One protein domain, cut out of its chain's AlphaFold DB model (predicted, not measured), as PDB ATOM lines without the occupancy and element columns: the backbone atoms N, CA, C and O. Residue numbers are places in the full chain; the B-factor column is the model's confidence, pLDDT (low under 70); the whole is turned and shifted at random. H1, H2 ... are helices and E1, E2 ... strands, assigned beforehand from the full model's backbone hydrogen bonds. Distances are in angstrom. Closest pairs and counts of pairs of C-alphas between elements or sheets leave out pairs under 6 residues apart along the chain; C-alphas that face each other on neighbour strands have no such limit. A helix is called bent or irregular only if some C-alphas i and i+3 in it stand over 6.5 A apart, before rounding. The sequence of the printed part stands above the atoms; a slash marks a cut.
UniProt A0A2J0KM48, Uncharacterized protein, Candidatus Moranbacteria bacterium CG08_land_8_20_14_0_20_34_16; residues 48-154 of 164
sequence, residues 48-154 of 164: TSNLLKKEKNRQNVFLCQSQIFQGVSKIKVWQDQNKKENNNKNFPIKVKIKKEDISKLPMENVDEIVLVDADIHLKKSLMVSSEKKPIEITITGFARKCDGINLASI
ATOM      1  N   THR A  48      25.756  26.307 112.854       74.69
ATOM      2  CA  THR A  48      24.669  25.431 112.402       74.69
ATOM      3  C   THR A  48      25.238  24.117 111.885       74.69
ATOM      4  O   THR A  48      26.157  24.125 111.066       74.69
ATOM      5  N   SER A  49      24.675  22.993 112.312       71.56
ATOM      6  CA  SER A  49      24.866  21.688 111.685       71.56
ATOM      7  C   SER A  49      23.522  21.157 111.186       71.56
ATOM      8  O   SER A  49      22.531  21.110 111.918       71.56
ATOM      9  N   ASN A  50      23.479  20.781 109.908       70.44
ATOM     10  CA  ASN A  50      22.302  20.172 109.293       70.44
ATOM     11  C   ASN A  50      22.403  18.648 109.419       70.44
ATOM     12  O   ASN A  50      23.392  18.055 108.988       70.44
ATOM     13  N   LEU A  51      21.365  18.018 109.967       62.47
ATOM     14  CA  LEU A  51      21.206  16.568 110.013       62.47
ATOM     15  C   LEU A  51      20.054  16.169 109.084       62.47
ATOM     16  O   LEU A  51      18.882  16.482 109.313       62.47
ATOM     17  N   LEU A  52      20.402  15.491 107.991       60.06
ATOM     18  CA  LEU A  52      19.448  14.964 107.020       60.06
ATOM     19  C   LEU A  52      18.762  13.721 107.593       60.06
ATOM     20  O   LEU A  52      19.372  12.655 107.656       60.06
ATOM     21  N   LYS A  53      17.471  13.826 107.930       57.62
ATOM     22  CA  LYS A  53      16.643  12.647 108.205       57.62
ATOM     23  C   LYS A  53      15.925  12.209 106.941       57.62
ATOM     24  O   LYS A  53      15.083  12.913 106.395       57.62
ATOM     25  N   LYS A  54      16.249  11.004 106.476       53.94
ATOM     26  CA  LYS A  54      15.520  10.353 105.387       53.94
ATOM     27  C   LYS A  54      14.274   9.689 105.972       53.94
ATOM     28  O   LYS A  54      14.351   8.561 106.455       53.94
ATOM     29  N   GLU A  55      13.132  10.372 105.938       50.81
ATOM     30  CA  GLU A  55      11.848   9.745 106.267       50.81
ATOM     31  C   GLU A  55      11.530   8.660 105.229       50.81
ATOM     32  O   GLU A  55      11.168   8.913 104.080       50.81
ATOM     33  N   LYS A  56      11.732   7.399 105.624       51.09
ATOM     34  CA  LYS A  56      11.327   6.225 104.851       51.09
ATOM     35  C   LYS A  56       9.823   5.998 105.021       51.09
ATOM     36  O   LYS A  56       9.444   5.106 105.770       51.09
ATOM     37  N   ASN A  57       8.974   6.744 104.315       53.84
ATOM     38  CA  ASN A  57       7.843   6.145 103.594       53.84
ATOM     39  C   ASN A  57       6.981   7.166 102.844       53.84
ATOM     40  O   ASN A  57       6.562   8.164 103.409       53.84
ATOM     41  N   ARG A  58       6.599   6.748 101.629       47.06
ATOM     42  CA  ARG A  58       5.496   7.231 100.780       47.06
ATOM     43  C   ARG A  58       5.688   8.598 100.108       47.06
ATOM     44  O   ARG A  58       5.487   9.641 100.701       47.06
ATOM     45  N   GLN A  59       6.042   8.492  98.820       50.28
ATOM     46  CA  GLN A  59       5.673   9.348  97.680       50.28
ATOM     47  C   GLN A  59       5.621  10.866  97.953       50.28
ATOM     48  O   GLN A  59       4.708  11.364  98.598       50.28
ATOM     49  N   ASN A  60       6.584  11.587  97.359       47.97
ATOM     50  CA  ASN A  60       6.895  13.016  97.535       47.97
ATOM     51  C   ASN A  60       7.521  13.363  98.893       47.97
ATOM     52  O   ASN A  60       7.026  14.200  99.641       47.97
ATOM     53  N   VAL A  61       8.658  12.729  99.197       48.34
ATOM     54  CA  VAL A  61       9.424  13.018 100.415       48.34
ATOM     55  C   VAL A  61      10.129  14.367 100.254       48.34
ATOM     56  O   VAL A  61      11.215  14.448  99.680       48.34
ATOM     57  N   PHE A  62       9.507  15.432 100.765       54.28
ATOM     58  CA  PHE A  62      10.228  16.640 101.157       54.28
ATOM     59  C   PHE A  62      11.343  16.202 102.115       54.28
ATOM     60  O   PHE A  62      11.068  15.665 103.187       54.28
ATOM     61  N   LEU A  63      12.606  16.368 101.714       60.06
ATOM     62  CA  LEU A  63      13.746  16.117 102.592       60.06
ATOM     63  C   LEU A  63      13.726  17.170 103.698       60.06
ATOM     64  O   LEU A  63      14.266  18.262 103.532       60.06
ATOM     65  N   CYS A  64      13.087  16.858 104.818       65.44
ATOM     66  CA  CYS A  64      13.207  17.699 105.986       65.44
ATOM     67  C   CYS A  64      14.591  17.505 106.629       65.44
ATOM     68  O   CYS A  64      15.038  16.384 106.884       65.44
ATOM     69  N   GLN A  65      15.279  18.615 106.892       69.69
ATOM     70  CA  GLN A  65      16.549  18.630 107.607       69.69
ATOM     71  C   GLN A  65      16.306  19.119 109.028       69.69
ATOM     72  O   GLN A  65      15.823  20.232 109.232       69.69
ATOM     73  N   SER A  66      16.642  18.283 110.009       79.50
ATOM     74  CA  SER A  66      16.744  18.763 111.383       79.50
ATOM     75  C   SER A  66      17.996  19.623 111.494       79.50
ATOM     76  O   SER A  66      19.022  19.317 110.887       79.50
ATOM     77  N   GLN A  67      17.917  20.707 112.250       82.44
ATOM     78  CA  GLN A  67      19.008  21.671 112.357       82.44
ATOM     79  C   GLN A  67      19.389  21.843 113.818       82.44
ATOM     80  O   GLN A  67      18.508  22.021 114.659       82.44
ATOM     81  N   ILE A  68      20.685  21.790 114.113       84.94
ATOM     82  CA  ILE A  68      21.233  22.056 115.442       84.94
ATOM     83  C   ILE A  68      22.079  23.319 115.355       84.94
ATOM     84  O   ILE A  68      22.898  23.478 114.456       84.94
ATOM     85  N   PHE A  69      21.882  24.211 116.313       85.31
ATOM     86  CA  PHE A  69      22.556  25.490 116.420       85.31
ATOM     87  C   PHE A  69      23.275  25.542 117.760       85.31
ATOM     88  O   PHE A  69      22.656  25.438 118.819       85.31
ATOM     89  N   GLN A  70      24.589  25.710 117.717       84.31
ATOM     90  CA  GLN A  70      25.422  25.893 118.898       84.31
ATOM     91  C   GLN A  70      25.757  27.370 119.031       84.31
ATOM     92  O   GLN A  70      26.296  27.975 118.104       84.31
ATOM     93  N   GLY A  71      25.442  27.959 120.174       82.62
ATOM     94  CA  GLY A  71      25.622  29.385 120.396       82.62
ATOM     95  C   GLY A  71      24.964  29.800 121.694       82.62
ATOM     96  O   GLY A  71      24.130  29.073 122.231       82.62
ATOM     97  N   VAL A  72      25.368  30.954 122.214       86.56
ATOM     98  CA  VAL A  72      24.878  31.428 123.504       86.56
ATOM     99  C   VAL A  72      24.048  32.679 123.330       86.56
ATOM    100  O   VAL A  72      24.517  33.648 122.745       86.56
ATOM    101  N   SER A  73      22.837  32.658 123.880       89.69
ATOM    102  CA  SER A  73      21.945  33.810 123.884       89.69
ATOM    103  C   SER A  73      21.188  33.932 125.196       89.69
ATOM    104  O   SER A  73      20.835  32.939 125.840       89.69
ATOM    105  N   LYS A  74      20.946  35.180 125.598       92.81
ATOM    106  CA  LYS A  74      20.138  35.525 126.766       92.81
ATOM    107  C   LYS A  74      18.757  35.971 126.320       92.81
ATOM    108  O   LYS A  74      18.618  37.011 125.665       92.81
ATOM    109  N   ILE A  75      17.751  35.218 126.745       93.62
ATOM    110  CA  ILE A  75      16.357  35.455 126.385       93.62
ATOM    111  C   ILE A  75      15.457  35.451 127.618       93.62
ATOM    112  O   ILE A  75      15.732  34.778 128.613       93.62
ATOM    113  N   LYS A  76      14.349  36.181 127.546       94.94
ATOM    114  CA  LYS A  76      13.309  36.206 128.573       94.94
ATOM    115  C   LYS A  76      12.182  35.266 128.186       94.94
ATOM    116  O   LYS A  76      11.592  35.394 127.114       94.94
ATOM    117  N   VAL A  77      11.861  34.352 129.093       95.00
ATOM    118  CA  VAL A  77      10.870  33.301 128.881       95.00
ATOM    119  C   VAL A  77       9.857  33.221 130.014       95.00
ATOM    120  O   VAL A  77      10.124  33.628 131.145       95.00
ATOM    121  N   TRP A  78       8.688  32.661 129.728       94.62
ATOM    122  CA  TRP A  78       7.718  32.285 130.755       94.62
ATOM    123  C   TRP A  78       6.949  31.031 130.352       94.62
ATOM    124  O   TRP A  78       6.815  30.714 129.172       94.62
ATOM    125  N   GLN A  79       6.424  30.307 131.334       90.19
ATOM    126  CA  GLN A  79       5.559  29.163 131.070       90.19
ATOM    127  C   GLN A  79       4.136  29.641 130.760       90.19
ATOM    128  O   GLN A  79       3.566  30.448 131.498       90.19
ATOM    129  N   ASP A  80       3.535  29.121 129.687       80.56
ATOM    130  CA  ASP A  80       2.113  29.344 129.430       80.56
ATOM    131  C   ASP A  80       1.281  28.578 130.465       80.56
ATOM    132  O   ASP A  80       1.234  27.347 130.471       80.56
ATOM    133  N   GLN A  81       0.625  29.314 131.362       70.12
ATOM    134  CA  GLN A  81      -0.136  28.723 132.456       70.12
ATOM    135  C   GLN A  81      -1.389  27.974 131.980       70.12
ATOM    136  O   GLN A  81      -1.869  27.101 132.701       70.12
ATOM    137  N   ASN A  82      -1.879  28.268 130.771       68.25
ATOM    138  CA  ASN A  82      -3.028  27.584 130.171       68.25
ATOM    139  C   ASN A  82      -2.654  26.206 129.611       68.25
ATOM    140  O   ASN A  82      -3.505  25.330 129.492       68.25
ATOM    141  N   LYS A  83      -1.368  25.997 129.307       63.62
ATOM    142  CA  LYS A  83      -0.793  24.718 128.872       63.62
ATOM    143  C   LYS A  83       0.020  24.077 130.002       63.62
ATOM    144  O   LYS A  83       1.086  23.512 129.757       63.62
ATOM    145  N   LYS A  84      -0.451  24.188 131.253       61.44
ATOM    146  CA  LYS A  84       0.109  23.453 132.400       61.44
ATOM    147  C   LYS A  84      -0.171  21.962 132.220       61.44
ATOM    148  O   LYS A  84      -1.098  21.405 132.796       61.44
ATOM    149  N   GLU A  85       0.629  21.330 131.374       56.12
ATOM    150  CA  GLU A  85       0.687  19.885 131.254       56.12
ATOM    151  C   GLU A  85       1.110  19.334 132.620       56.12
ATOM    152  O   GLU A  85       2.025  19.863 133.257       56.12
ATOM    153  N   ASN A  86       0.352  18.358 133.121       51.88
ATOM    154  CA  ASN A  86       0.475  17.797 134.463       51.88
ATOM    155  C   ASN A  86       1.958  17.559 134.799       51.88
ATOM    156  O   ASN A  86       2.597  16.701 134.195       51.88
ATOM    157  N   ASN A  87       2.504  18.346 135.735       52.50
ATOM    158  CA  ASN A  87       3.931  18.435 136.079       52.50
ATOM    159  C   ASN A  87       4.449  17.180 136.810       52.50
ATOM    160  O   ASN A  87       5.039  17.262 137.888       52.50
ATOM    161  N   ASN A  88       4.236  15.998 136.240       49.38
ATOM    162  CA  ASN A  88       4.750  14.750 136.764       49.38
ATOM    163  C   ASN A  88       6.005  14.345 135.986       49.38
ATOM    164  O   ASN A  88       5.937  13.846 134.873       49.38
ATOM    165  N   LYS A  89       7.146  14.568 136.648       54.50
ATOM    166  CA  LYS A  89       8.442  13.888 136.491       54.50
ATOM    167  C   LYS A  89       9.057  13.908 135.075       54.50
ATOM    168  O   LYS A  89       8.647  13.218 134.157       54.50
ATOM    169  N   ASN A  90      10.160  14.649 134.964       56.25
ATOM    170  CA  ASN A  90      11.165  14.578 133.892       56.25
ATOM    171  C   ASN A  90      10.785  15.038 132.475       56.25
ATOM    172  O   ASN A  90      11.685  15.111 131.645       56.25
ATOM    173  N   PHE A  91       9.543  15.440 132.196       58.25
ATOM    174  CA  PHE A  91       9.209  15.986 130.873       58.25
ATOM    175  C   PHE A  91       9.866  17.361 130.605       58.25
ATOM    176  O   PHE A  91      10.084  18.142 131.552       58.25
ATOM    177  N   PRO A  92      10.208  17.653 129.334       71.38
ATOM    178  CA  PRO A  92      10.736  18.946 128.922       71.38
ATOM    179  C   PRO A  92       9.665  20.042 129.044       71.38
ATOM    180  O   PRO A  92       8.476  19.788 128.854       71.38
ATOM    181  N   ILE A  93      10.074  21.263 129.399       84.00
ATOM    182  CA  ILE A  93       9.139  22.371 129.666       84.00
ATOM    183  C   ILE A  93       8.958  23.222 128.416       84.00
ATOM    184  O   ILE A  93       9.929  23.770 127.901       84.00
ATOM    185  N   LYS A  94       7.707  23.409 127.994       89.38
ATOM    186  CA  LYS A  94       7.323  24.418 126.999       89.38
ATOM    187  C   LYS A  94       7.321  25.810 127.621       89.38
ATOM    188  O   LYS A  94       6.638  26.045 128.622       89.38
ATOM    189  N   VAL A  95       8.067  26.730 127.025       91.88
ATOM    190  CA  VAL A  95       8.119  28.137 127.428       91.88
ATOM    191  C   VAL A  95       7.899  29.040 126.223       91.88
ATOM    192  O   VAL A  95       8.317  28.727 125.109       91.88
ATOM    193  N   LYS A  96       7.248  30.174 126.462       93.62
ATOM    194  CA  LYS A  96       7.110  31.261 125.498       93.62
ATOM    195  C   LYS A  96       8.269  32.230 125.629       93.62
ATOM    196  O   LYS A  96       8.797  32.406 126.727       93.62
ATOM    197  N   ILE A  97       8.631  32.859 124.520       93.81
ATOM    198  CA  ILE A  97       9.738  33.808 124.426       93.81
ATOM    199  C   ILE A  97       9.180  35.216 124.268       93.81
ATOM    200  O   ILE A  97       8.172  35.447 123.596       93.81
ATOM    201  N   LYS A  98       9.843  36.191 124.887       93.94
ATOM    202  CA  LYS A  98       9.466  37.589 124.722       93.94
ATOM    203  C   LYS A  98       9.783  38.052 123.303       93.94
ATOM    204  O   LYS A  98      10.878  37.809 122.814       93.94
ATOM    205  N   LYS A  99       8.854  38.770 122.661       92.44
ATOM    206  CA  LYS A  99       8.987  39.211 121.255       92.44
ATOM    207  C   LYS A  99      10.300  39.946 120.963       92.44
ATOM    208  O   LYS A  99      10.893  39.736 119.915       92.44
ATOM    209  N   GLU A 100      10.754  40.757 121.916       91.88
ATOM    210  CA  GLU A 100      12.020  41.508 121.875       91.88
ATOM    211  C   GLU A 100      13.262  40.608 121.744       91.88
ATOM    212  O   GLU A 100      14.279  41.042 121.216       91.88
ATOM    213  N   ASP A 101      13.188  39.369 122.232       91.75
ATOM    214  CA  ASP A 101      14.310  38.432 122.281       91.75
ATOM    215  C   ASP A 101      14.272  37.396 121.145       91.75
ATOM    216  O   ASP A 101      15.219  36.629 120.998       91.75
ATOM    217  N   ILE A 102      13.217  37.371 120.315       89.81
ATOM    218  CA  ILE A 102      13.095  36.419 119.194       89.81
ATOM    219  C   ILE A 102      14.239  36.607 118.191       89.81
ATOM    220  O   ILE A 102      14.786  35.630 117.694       89.81
ATOM    221  N   SER A 103      14.657  37.851 117.939       88.56
ATOM    222  CA  SER A 103      15.752  38.163 117.008       88.56
ATOM    223  C   SER A 103      17.122  37.650 117.456       88.56
ATOM    224  O   SER A 103      18.066  37.697 116.676       88.56
ATOM    225  N   LYS A 104      17.246  37.207 118.712       88.25
ATOM    226  CA  LYS A 104      18.482  36.649 119.278       88.25
ATOM    227  C   LYS A 104      18.619  35.142 119.066       88.25
ATOM    228  O   LYS A 104      19.622  34.519 119.421       88.25
ATOM    229  N   LEU A 105      17.562  34.516 118.557       87.12
ATOM    230  CA  LEU A 105      17.535  33.097 118.253       87.12
ATOM    231  C   LEU A 105      17.927  32.879 116.791       87.12
ATOM    232  O   LEU A 105      17.673  33.737 115.947       87.12
ATOM    233  N   PRO A 106      18.494  31.712 116.449       82.88
ATOM    234  CA  PRO A 106      18.938  31.421 115.088       82.88
ATOM    235  C   PRO A 106      17.775  31.128 114.125       82.88
ATOM    236  O   PRO A 106      17.980  30.570 113.049       82.88
ATOM    237  N   MET A 107      16.541  31.440 114.525       79.31
ATOM    238  CA  MET A 107      15.328  31.140 113.783       79.31
ATOM    239  C   MET A 107      14.338  32.281 113.878       79.31
ATOM    240  O   MET A 107      14.034  32.789 114.956       79.31
ATOM    241  N   GLU A 108      13.772  32.614 112.730       77.12
ATOM    242  CA  GLU A 108      12.701  33.587 112.636       77.12
ATOM    243  C   GLU A 108      11.380  32.982 113.125       77.12
ATOM    244  O   GLU A 108      11.090  31.805 112.899       77.12
ATOM    245  N   ASN A 109      10.554  33.815 113.762       79.62
ATOM    246  CA  ASN A 109       9.181  33.487 114.164       79.62
ATOM    247  C   ASN A 109       9.050  32.331 115.174       79.62
ATOM    248  O   ASN A 109       8.052  31.612 115.166       79.62
ATOM    249  N   VAL A 110      10.031  32.165 116.065       85.62
ATOM    250  CA  VAL A 110       9.944  31.220 117.187       85.62
ATOM    251  C   VAL A 110       9.388  31.927 118.420       85.62
ATOM    252  O   VAL A 110      10.093  32.666 119.102       85.62
ATOM    253  N   ASP A 111       8.116  31.692 118.713       89.38
ATOM    254  CA  ASP A 111       7.416  32.216 119.888       89.38
ATOM    255  C   ASP A 111       7.397  31.229 121.069       89.38
ATOM    256  O   ASP A 111       7.307  31.652 122.226       89.38
ATOM    257  N   GLU A 112       7.523  29.928 120.793       91.06
ATOM    258  CA  GLU A 112       7.531  28.842 121.776       91.06
ATOM    259  C   GLU A 112       8.729  27.897 121.563       91.06
ATOM    260  O   GLU A 112       9.048  27.493 120.441       91.06
ATOM    261  N   ILE A 113       9.380  27.519 122.665       91.44
ATOM    262  CA  ILE A 113      10.478  26.543 122.699       91.44
ATOM    263  C   ILE A 113      10.258  25.520 123.805       91.44
ATOM    264  O   ILE A 113       9.611  25.776 124.821       91.44
ATOM    265  N   VAL A 114      10.858  24.352 123.625       91.25
ATOM    266  CA  VAL A 114      10.852  23.252 124.582       91.25
ATOM    267  C   VAL A 114      12.240  23.141 125.216       91.25
ATOM    268  O   VAL A 114      13.215  22.803 124.545       91.25
ATOM    269  N   LEU A 115      12.336  23.413 126.518       90.31
ATOM    270  CA  LEU A 115      13.564  23.274 127.300       90.31
ATOM    271  C   LEU A 115      13.796  21.805 127.668       90.31
ATOM    272  O   LEU A 115      13.018  21.228 128.438       90.31
ATOM    273  N   VAL A 116      14.870  21.211 127.146       88.75
ATOM    274  CA  VAL A 116      15.165  19.773 127.310       88.75
ATOM    275  C   VAL A 116      15.891  19.429 128.613       88.75
ATOM    276  O   VAL A 116      15.801  18.303 129.091       88.75
ATOM    277  N   ASP A 117      16.571  20.398 129.222       87.62
ATOM    278  CA  ASP A 117      17.504  20.204 130.341       87.62
ATOM    279  C   ASP A 117      17.277  21.187 131.504       87.62
ATOM    280  O   ASP A 117      18.181  21.456 132.298       87.62
ATOM    281  N   ALA A 118      16.055  21.717 131.631       85.62
ATOM    282  CA  ALA A 118      15.690  22.617 132.721       85.62
ATOM    283  C   ALA A 118      15.806  21.921 134.090       85.62
ATOM    284  O   ALA A 118      15.122  20.927 134.359       85.62
ATOM    285  N   ASP A 119      16.636  22.471 134.977       86.56
ATOM    286  CA  ASP A 119      16.777  21.979 136.347       86.56
ATOM    287  C   ASP A 119      15.565  22.326 137.227       86.56
ATOM    288  O   ASP A 119      14.750  23.188 136.897       86.56
ATOM    289  N   ILE A 120      15.446  21.654 138.376       85.81
ATOM    290  CA  ILE A 120      14.305  21.790 139.297       85.81
ATOM    291  C   ILE A 120      14.096  23.244 139.751       85.81
ATOM    292  O   ILE A 120      12.950  23.661 139.937       85.81
ATOM    293  N   HIS A 121      15.168  24.018 139.933       87.19
ATOM    294  CA  HIS A 121      15.066  25.413 140.358       87.19
ATOM    295  C   HIS A 121      14.466  26.271 139.248       87.19
ATOM    296  O   HIS A 121      13.512  27.009 139.496       87.19
ATOM    297  N   LEU A 122      14.948  26.111 138.016       88.56
ATOM    298  CA  LEU A 122      14.397  26.783 136.852       88.56
ATOM    299  C   LEU A 122      12.941  26.369 136.607       88.56
ATOM    300  O   LEU A 122      12.112  27.243 136.369       88.56
ATOM    301  N   LYS A 123      12.593  25.079 136.754       86.62
ATOM    302  CA  LYS A 123      11.195  24.612 136.649       86.62
ATOM    303  C   LYS A 123      10.292  25.350 137.641       86.62
ATOM    304  O   LYS A 123       9.260  25.886 137.249       86.62
ATOM    305  N   LYS A 124      10.694  25.423 138.915       87.19
ATOM    306  CA  LYS A 124       9.933  26.126 139.964       87.19
ATOM    307  C   LYS A 124       9.763  27.609 139.654       87.19
ATOM    308  O   LYS A 124       8.665  28.135 139.808       87.19
ATOM    309  N   SER A 125      10.822  28.268 139.192       89.56
ATOM    310  CA  SER A 125      10.748  29.674 138.800       89.56
ATOM    311  C   SER A 125       9.792  29.857 137.613       89.56
ATOM    312  O   SER A 125       8.911  30.713 137.654       89.56
ATOM    313  N   LEU A 126       9.887  29.009 136.585       89.81
ATOM    314  CA  LEU A 126       9.006  29.051 135.414       89.81
ATOM    315  C   LEU A 126       7.530  28.840 135.773       89.81
ATOM    316  O   LEU A 126       6.677  29.524 135.211       89.81
ATOM    317  N   MET A 127       7.217  28.004 136.765       87.00
ATOM    318  CA  MET A 127       5.834  27.791 137.218       87.00
ATOM    319  C   MET A 127       5.152  29.058 137.754       87.00
ATOM    320  O   MET A 127       3.925  29.163 137.678       87.00
ATOM    321  N   VAL A 128       5.924  30.004 138.300       89.12
ATOM    322  CA  VAL A 128       5.420  31.292 138.811       89.12
ATOM    323  C   VAL A 128       5.658  32.456 137.845       89.12
ATOM    324  O   VAL A 128       5.265  33.589 138.126       89.12
ATOM    325  N   SER A 129       6.303  32.195 136.707       91.00
ATOM    326  CA  SER A 129       6.540  33.195 135.667       91.00
ATOM    327  C   SER A 129       5.262  33.538 134.899       91.00
ATOM    328  O   SER A 129       4.274  32.795 134.891       91.00
ATOM    329  N   SER A 130       5.272  34.705 134.260       91.56
ATOM    330  CA  SER A 130       4.202  35.173 133.375       91.56
ATOM    331  C   SER A 130       4.772  36.124 132.327       91.56
ATOM    332  O   SER A 130       5.893  36.599 132.473       91.56
ATOM    333  N   GLU A 131       3.986  36.475 131.313       91.88
ATOM    334  CA  GLU A 131       4.399  37.447 130.292       91.88
ATOM    335  C   GLU A 131       4.830  38.798 130.895       91.88
ATOM    336  O   GLU A 131       5.806  39.404 130.457       91.88
ATOM    337  N   LYS A 132       4.148  39.247 131.959       92.56
ATOM    338  CA  LYS A 132       4.479  40.494 132.674       92.56
ATOM    339  C   LYS A 132       5.702  40.361 133.585       92.56
ATOM    340  O   LYS A 132       6.322  41.364 133.924       92.56
ATOM    341  N   LYS A 133       6.035  39.138 134.003       93.19
ATOM    342  CA  LYS A 133       7.172  38.824 134.876       93.19
ATOM    343  C   LYS A 133       7.926  37.609 134.319       93.19
ATOM    344  O   LYS A 133       7.811  36.513 134.881       93.19
ATOM    345  N   PRO A 134       8.633  37.782 133.188       94.88
ATOM    346  CA  PRO A 134       9.374  36.699 132.572       94.88
ATOM    347  C   PRO A 134      10.674  36.444 133.338       94.88
ATOM    348  O   PRO A 134      11.135  37.276 134.123       94.88
ATOM    349  N   ILE A 135      11.275  35.290 133.087       94.19
ATOM    350  CA  ILE A 135      12.564  34.887 133.641       94.19
ATOM    351  C   ILE A 135      13.600  34.958 132.539       94.19
ATOM    352  O   ILE A 135      13.384  34.440 131.447       94.19
ATOM    353  N   GLU A 136      14.732  35.578 132.833       95.19
ATOM    354  CA  GLU A 136      15.878  35.548 131.935       95.19
ATOM    355  C   GLU A 136      16.609  34.209 132.065       95.19
ATOM    356  O   GLU A 136      16.972  33.788 133.167       95.19
ATOM    357  N   ILE A 137      16.822  33.539 130.937       93.31
ATOM    358  CA  ILE A 137      17.623  32.323 130.832       93.31
ATOM    359  C   ILE A 137      18.723  32.519 129.796       93.31
ATOM    360  O   ILE A 137      18.598  33.314 128.867       93.31
ATOM    361  N   THR A 138      19.803  31.760 129.951       91.75
ATOM    362  CA  THR A 138      20.863  31.665 128.946       91.75
ATOM    363  C   THR A 138      20.734  30.325 128.234       91.75
ATOM    364  O   THR A 138      20.878  29.280 128.864       91.75
ATOM    365  N   ILE A 139      20.435  30.357 126.940       91.19
ATOM    366  CA  ILE A 139      20.417  29.181 126.066       91.19
ATOM    367  C   ILE A 139      21.816  29.010 125.491       91.19
ATOM    368  O   ILE A 139      22.433  29.994 125.098       91.19
ATOM    369  N   THR A 140      22.312  27.776 125.453       89.00
ATOM    370  CA  THR A 140      23.632  27.418 124.903       89.00
ATOM    371  C   THR A 140      23.552  26.506 123.677       89.00
ATOM    372  O   THR A 140      24.553  26.282 122.994       89.00
ATOM    373  N   GLY A 141      22.361  25.994 123.362       87.94
ATOM    374  CA  GLY A 141      22.103  25.278 122.122       87.94
ATOM    375  C   GLY A 141      20.625  25.282 121.765       87.94
ATOM    376  O   GLY A 141      19.758  25.292 122.640       87.94
ATOM    377  N   PHE A 142      20.344  25.236 120.472       89.25
ATOM    378  CA  PHE A 142      19.002  25.207 119.913       89.25
ATOM    379  C   PHE A 142      18.913  24.094 118.869       89.25
ATOM    380  O   PHE A 142      19.891  23.808 118.182       89.25
ATOM    381  N   ALA A 143      17.755  23.463 118.719       88.31
ATOM    382  CA  ALA A 143      17.514  22.535 117.627       88.31
ATOM    383  C   ALA A 143      16.090  22.653 117.088       88.31
ATOM    384  O   ALA A 143      15.149  22.846 117.850       88.31
ATOM    385  N   ARG A 144      15.919  22.478 115.779       86.69
ATOM    386  CA  ARG A 144      14.606  22.333 115.144       86.69
ATOM    387  C   ARG A 144      14.469  20.942 114.573       86.69
ATOM    388  O   ARG A 144      15.276  20.514 113.745       86.69
ATOM    389  N   LYS A 145      13.439  20.249 115.041       83.50
ATOM    390  CA  LYS A 145      13.020  18.957 114.515       83.50
ATOM    391  C   LYS A 145      12.110  19.140 113.303       83.50
ATOM    392  O   LYS A 145      11.531  20.202 113.075       83.50
ATOM    393  N   CYS A 146      11.985  18.069 112.529       76.50
ATOM    394  CA  CYS A 146      11.186  18.049 111.309       76.50
ATOM    395  C   CYS A 146       9.680  18.184 111.511       76.50
ATOM    396  O   CYS A 146       8.980  18.672 110.632       76.50
ATOM    397  N   ASP A 147       9.208  17.831 112.697       75.75
ATOM    398  CA  ASP A 147       7.843  18.068 113.161       75.75
ATOM    399  C   ASP A 147       7.571  19.547 113.518       75.75
ATOM    400  O   ASP A 147       6.480  19.882 113.972       75.75
ATOM    401  N   GLY A 148       8.549  20.442 113.322       77.19
ATOM    402  CA  GLY A 148       8.441  21.864 113.645       77.19
ATOM    403  C   GLY A 148       8.673  22.182 115.121       77.19
ATOM    404  O   GLY A 148       8.526  23.339 115.514       77.19
ATOM    405  N   ILE A 149       9.053  21.198 115.944       84.25
ATOM    406  CA  ILE A 149       9.331  21.427 117.361       84.25
ATOM    407  C   ILE A 149      10.696  22.096 117.524       84.25
ATOM    408  O   ILE A 149      11.735  21.566 117.117       84.25
ATOM    409  N   ASN A 150      10.673  23.242 118.196       90.38
ATOM    410  CA  ASN A 150      11.851  23.994 118.590       90.38
ATOM    411  C   ASN A 150      12.308  23.560 119.984       90.38
ATOM    412  O   ASN A 150      11.578  23.688 120.967       90.38
ATOM    413  N   LEU A 151      13.524  23.042 120.067       90.56
ATOM    414  CA  LEU A 151      14.172  22.591 121.287       90.56
ATOM    415  C   LEU A 151      15.268  23.576 121.668       90.56
ATOM    416  O   LEU A 151      15.996  24.075 120.816       90.56
ATOM    417  N   ALA A 152      15.429  23.804 122.962       91.38
ATOM    418  CA  ALA A 152      16.504  24.619 123.495       91.38
ATOM    419  C   ALA A 152      17.123  23.950 124.718       91.38
ATOM    420  O   ALA A 152      16.447  23.259 125.483       91.38
ATOM    421  N   SER A 153      18.420  24.169 124.889       90.31
ATOM    422  CA  SER A 153      19.205  23.663 126.005       90.31
ATOM    423  C   SER A 153      19.913  24.814 126.706       90.31
ATOM    424  O   SER A 153      20.497  25.687 126.061       90.31
ATOM    425  N   ILE A 154      19.866  24.814 128.038       89.19
ATOM    426  CA  ILE A 154      20.634  25.748 128.871       89.19
ATOM    427  C   ILE A 154      22.071  25.258 129.098       89.19
ATOM    428  O   ILE A 154      22.964  26.062 129.363       89.19
TER     429      ILE A 154
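This is residues 48 to 154 of the 164 residues of an uncharacterized protein of Candidatus Moranbacteria bacterium CG08_land_8_20_14_0_20_34_16 (UniProt A0A2J0KM48). A small closed barrel of five strands, with E2 and E5 long and strongly bent along its wall, has two short helices, H1 and H2, packed on its outside. The hairpin of E1 and E2 runs out from the barrel as an arm, and residues 56 to 61 stick out at its tip. The printed part has 107 residues, in the order E1 E2 E3 H1 E4 H2 E5 E6, and is of the mixed class, helices and strands. Round the ring run E2 E3 E4 E6 E5 and back to E2, antiparallel but for the parallel pair E4 and E6. The whole is compact, with a radius of gyration of the C-alphas of 15.0 A, but elongated, spanning 46 by 30 by 21 A.

E2, residues 65 to 78, bends by 101 degrees at residue 74, and E5, residues 135 to 144, bends by 81 degrees at residue 140. They are antiparallel neighbours, with N 69 and O 142 2.8 A apart, within hydrogen-bond range. On the other side of E2 lie E3, residues 93 to 97, with N 96 and O 78 at 2.8 A, and E1, residues 48 to 52, with N 49 and O 68 at 2.8 A. E1 is outside the ring of five; E1, E2 and E3 form a meander, each strand the antiparallel neighbour of the one before. E4, residues 112 to 115, is antiparallel to E3, with N 95 and O 113 at 2.9 A. E6, residues 150 to 153, is parallel to E4, with N 114 and O 150 at 2.8 A, and forms a hairpin with E5, with N 151 and O 143 at 2.8 A. H1, residues 99 to 104, is on the barrel, outside it and over E2, at a height over the sheet of 7.6 A; its closest C-alphas to E2 are those of Asp 101 and Ile 75, 5.5 A apart. H2, residues 120 to 128, is also outside the barrel and over E2, at a height of 8.9 A; the closest C-alphas are those of Leu 126 and Trp 78, 5.8 A apart. H1 and H2 are apart. H1 is irregular, but only just: C-alphas 100 and 103 are 7.0 A apart. Of the O i to N i+4 pairs, 0 of 2 in H1 and 4 of 5 in H2 are within hydrogen-bond range; of the O i to N i+3 pairs in H1, 2 of 3 are.

E2 measures 28.3 A from first to last C-alpha, E5 22.4 A, H2 13.0 A, E1 12.9 A and E3 12.6 A. E1 begins at C-alpha 48, (24.669, 25.431, 112.402), and E6 ends at C-alpha 153, (19.205, 23.663, 126.005).

The two C-alphas farthest apart, those of Gln 59 and Lys 133, are 47.5 A apart. The printed part has no cut. The links E1 to E2 and E2 to E3 are long, with 12 and 14 residues. The mean pLDDT of the printed part is 80.0, and residues 51 to 65 and 82 to 91 are under 70.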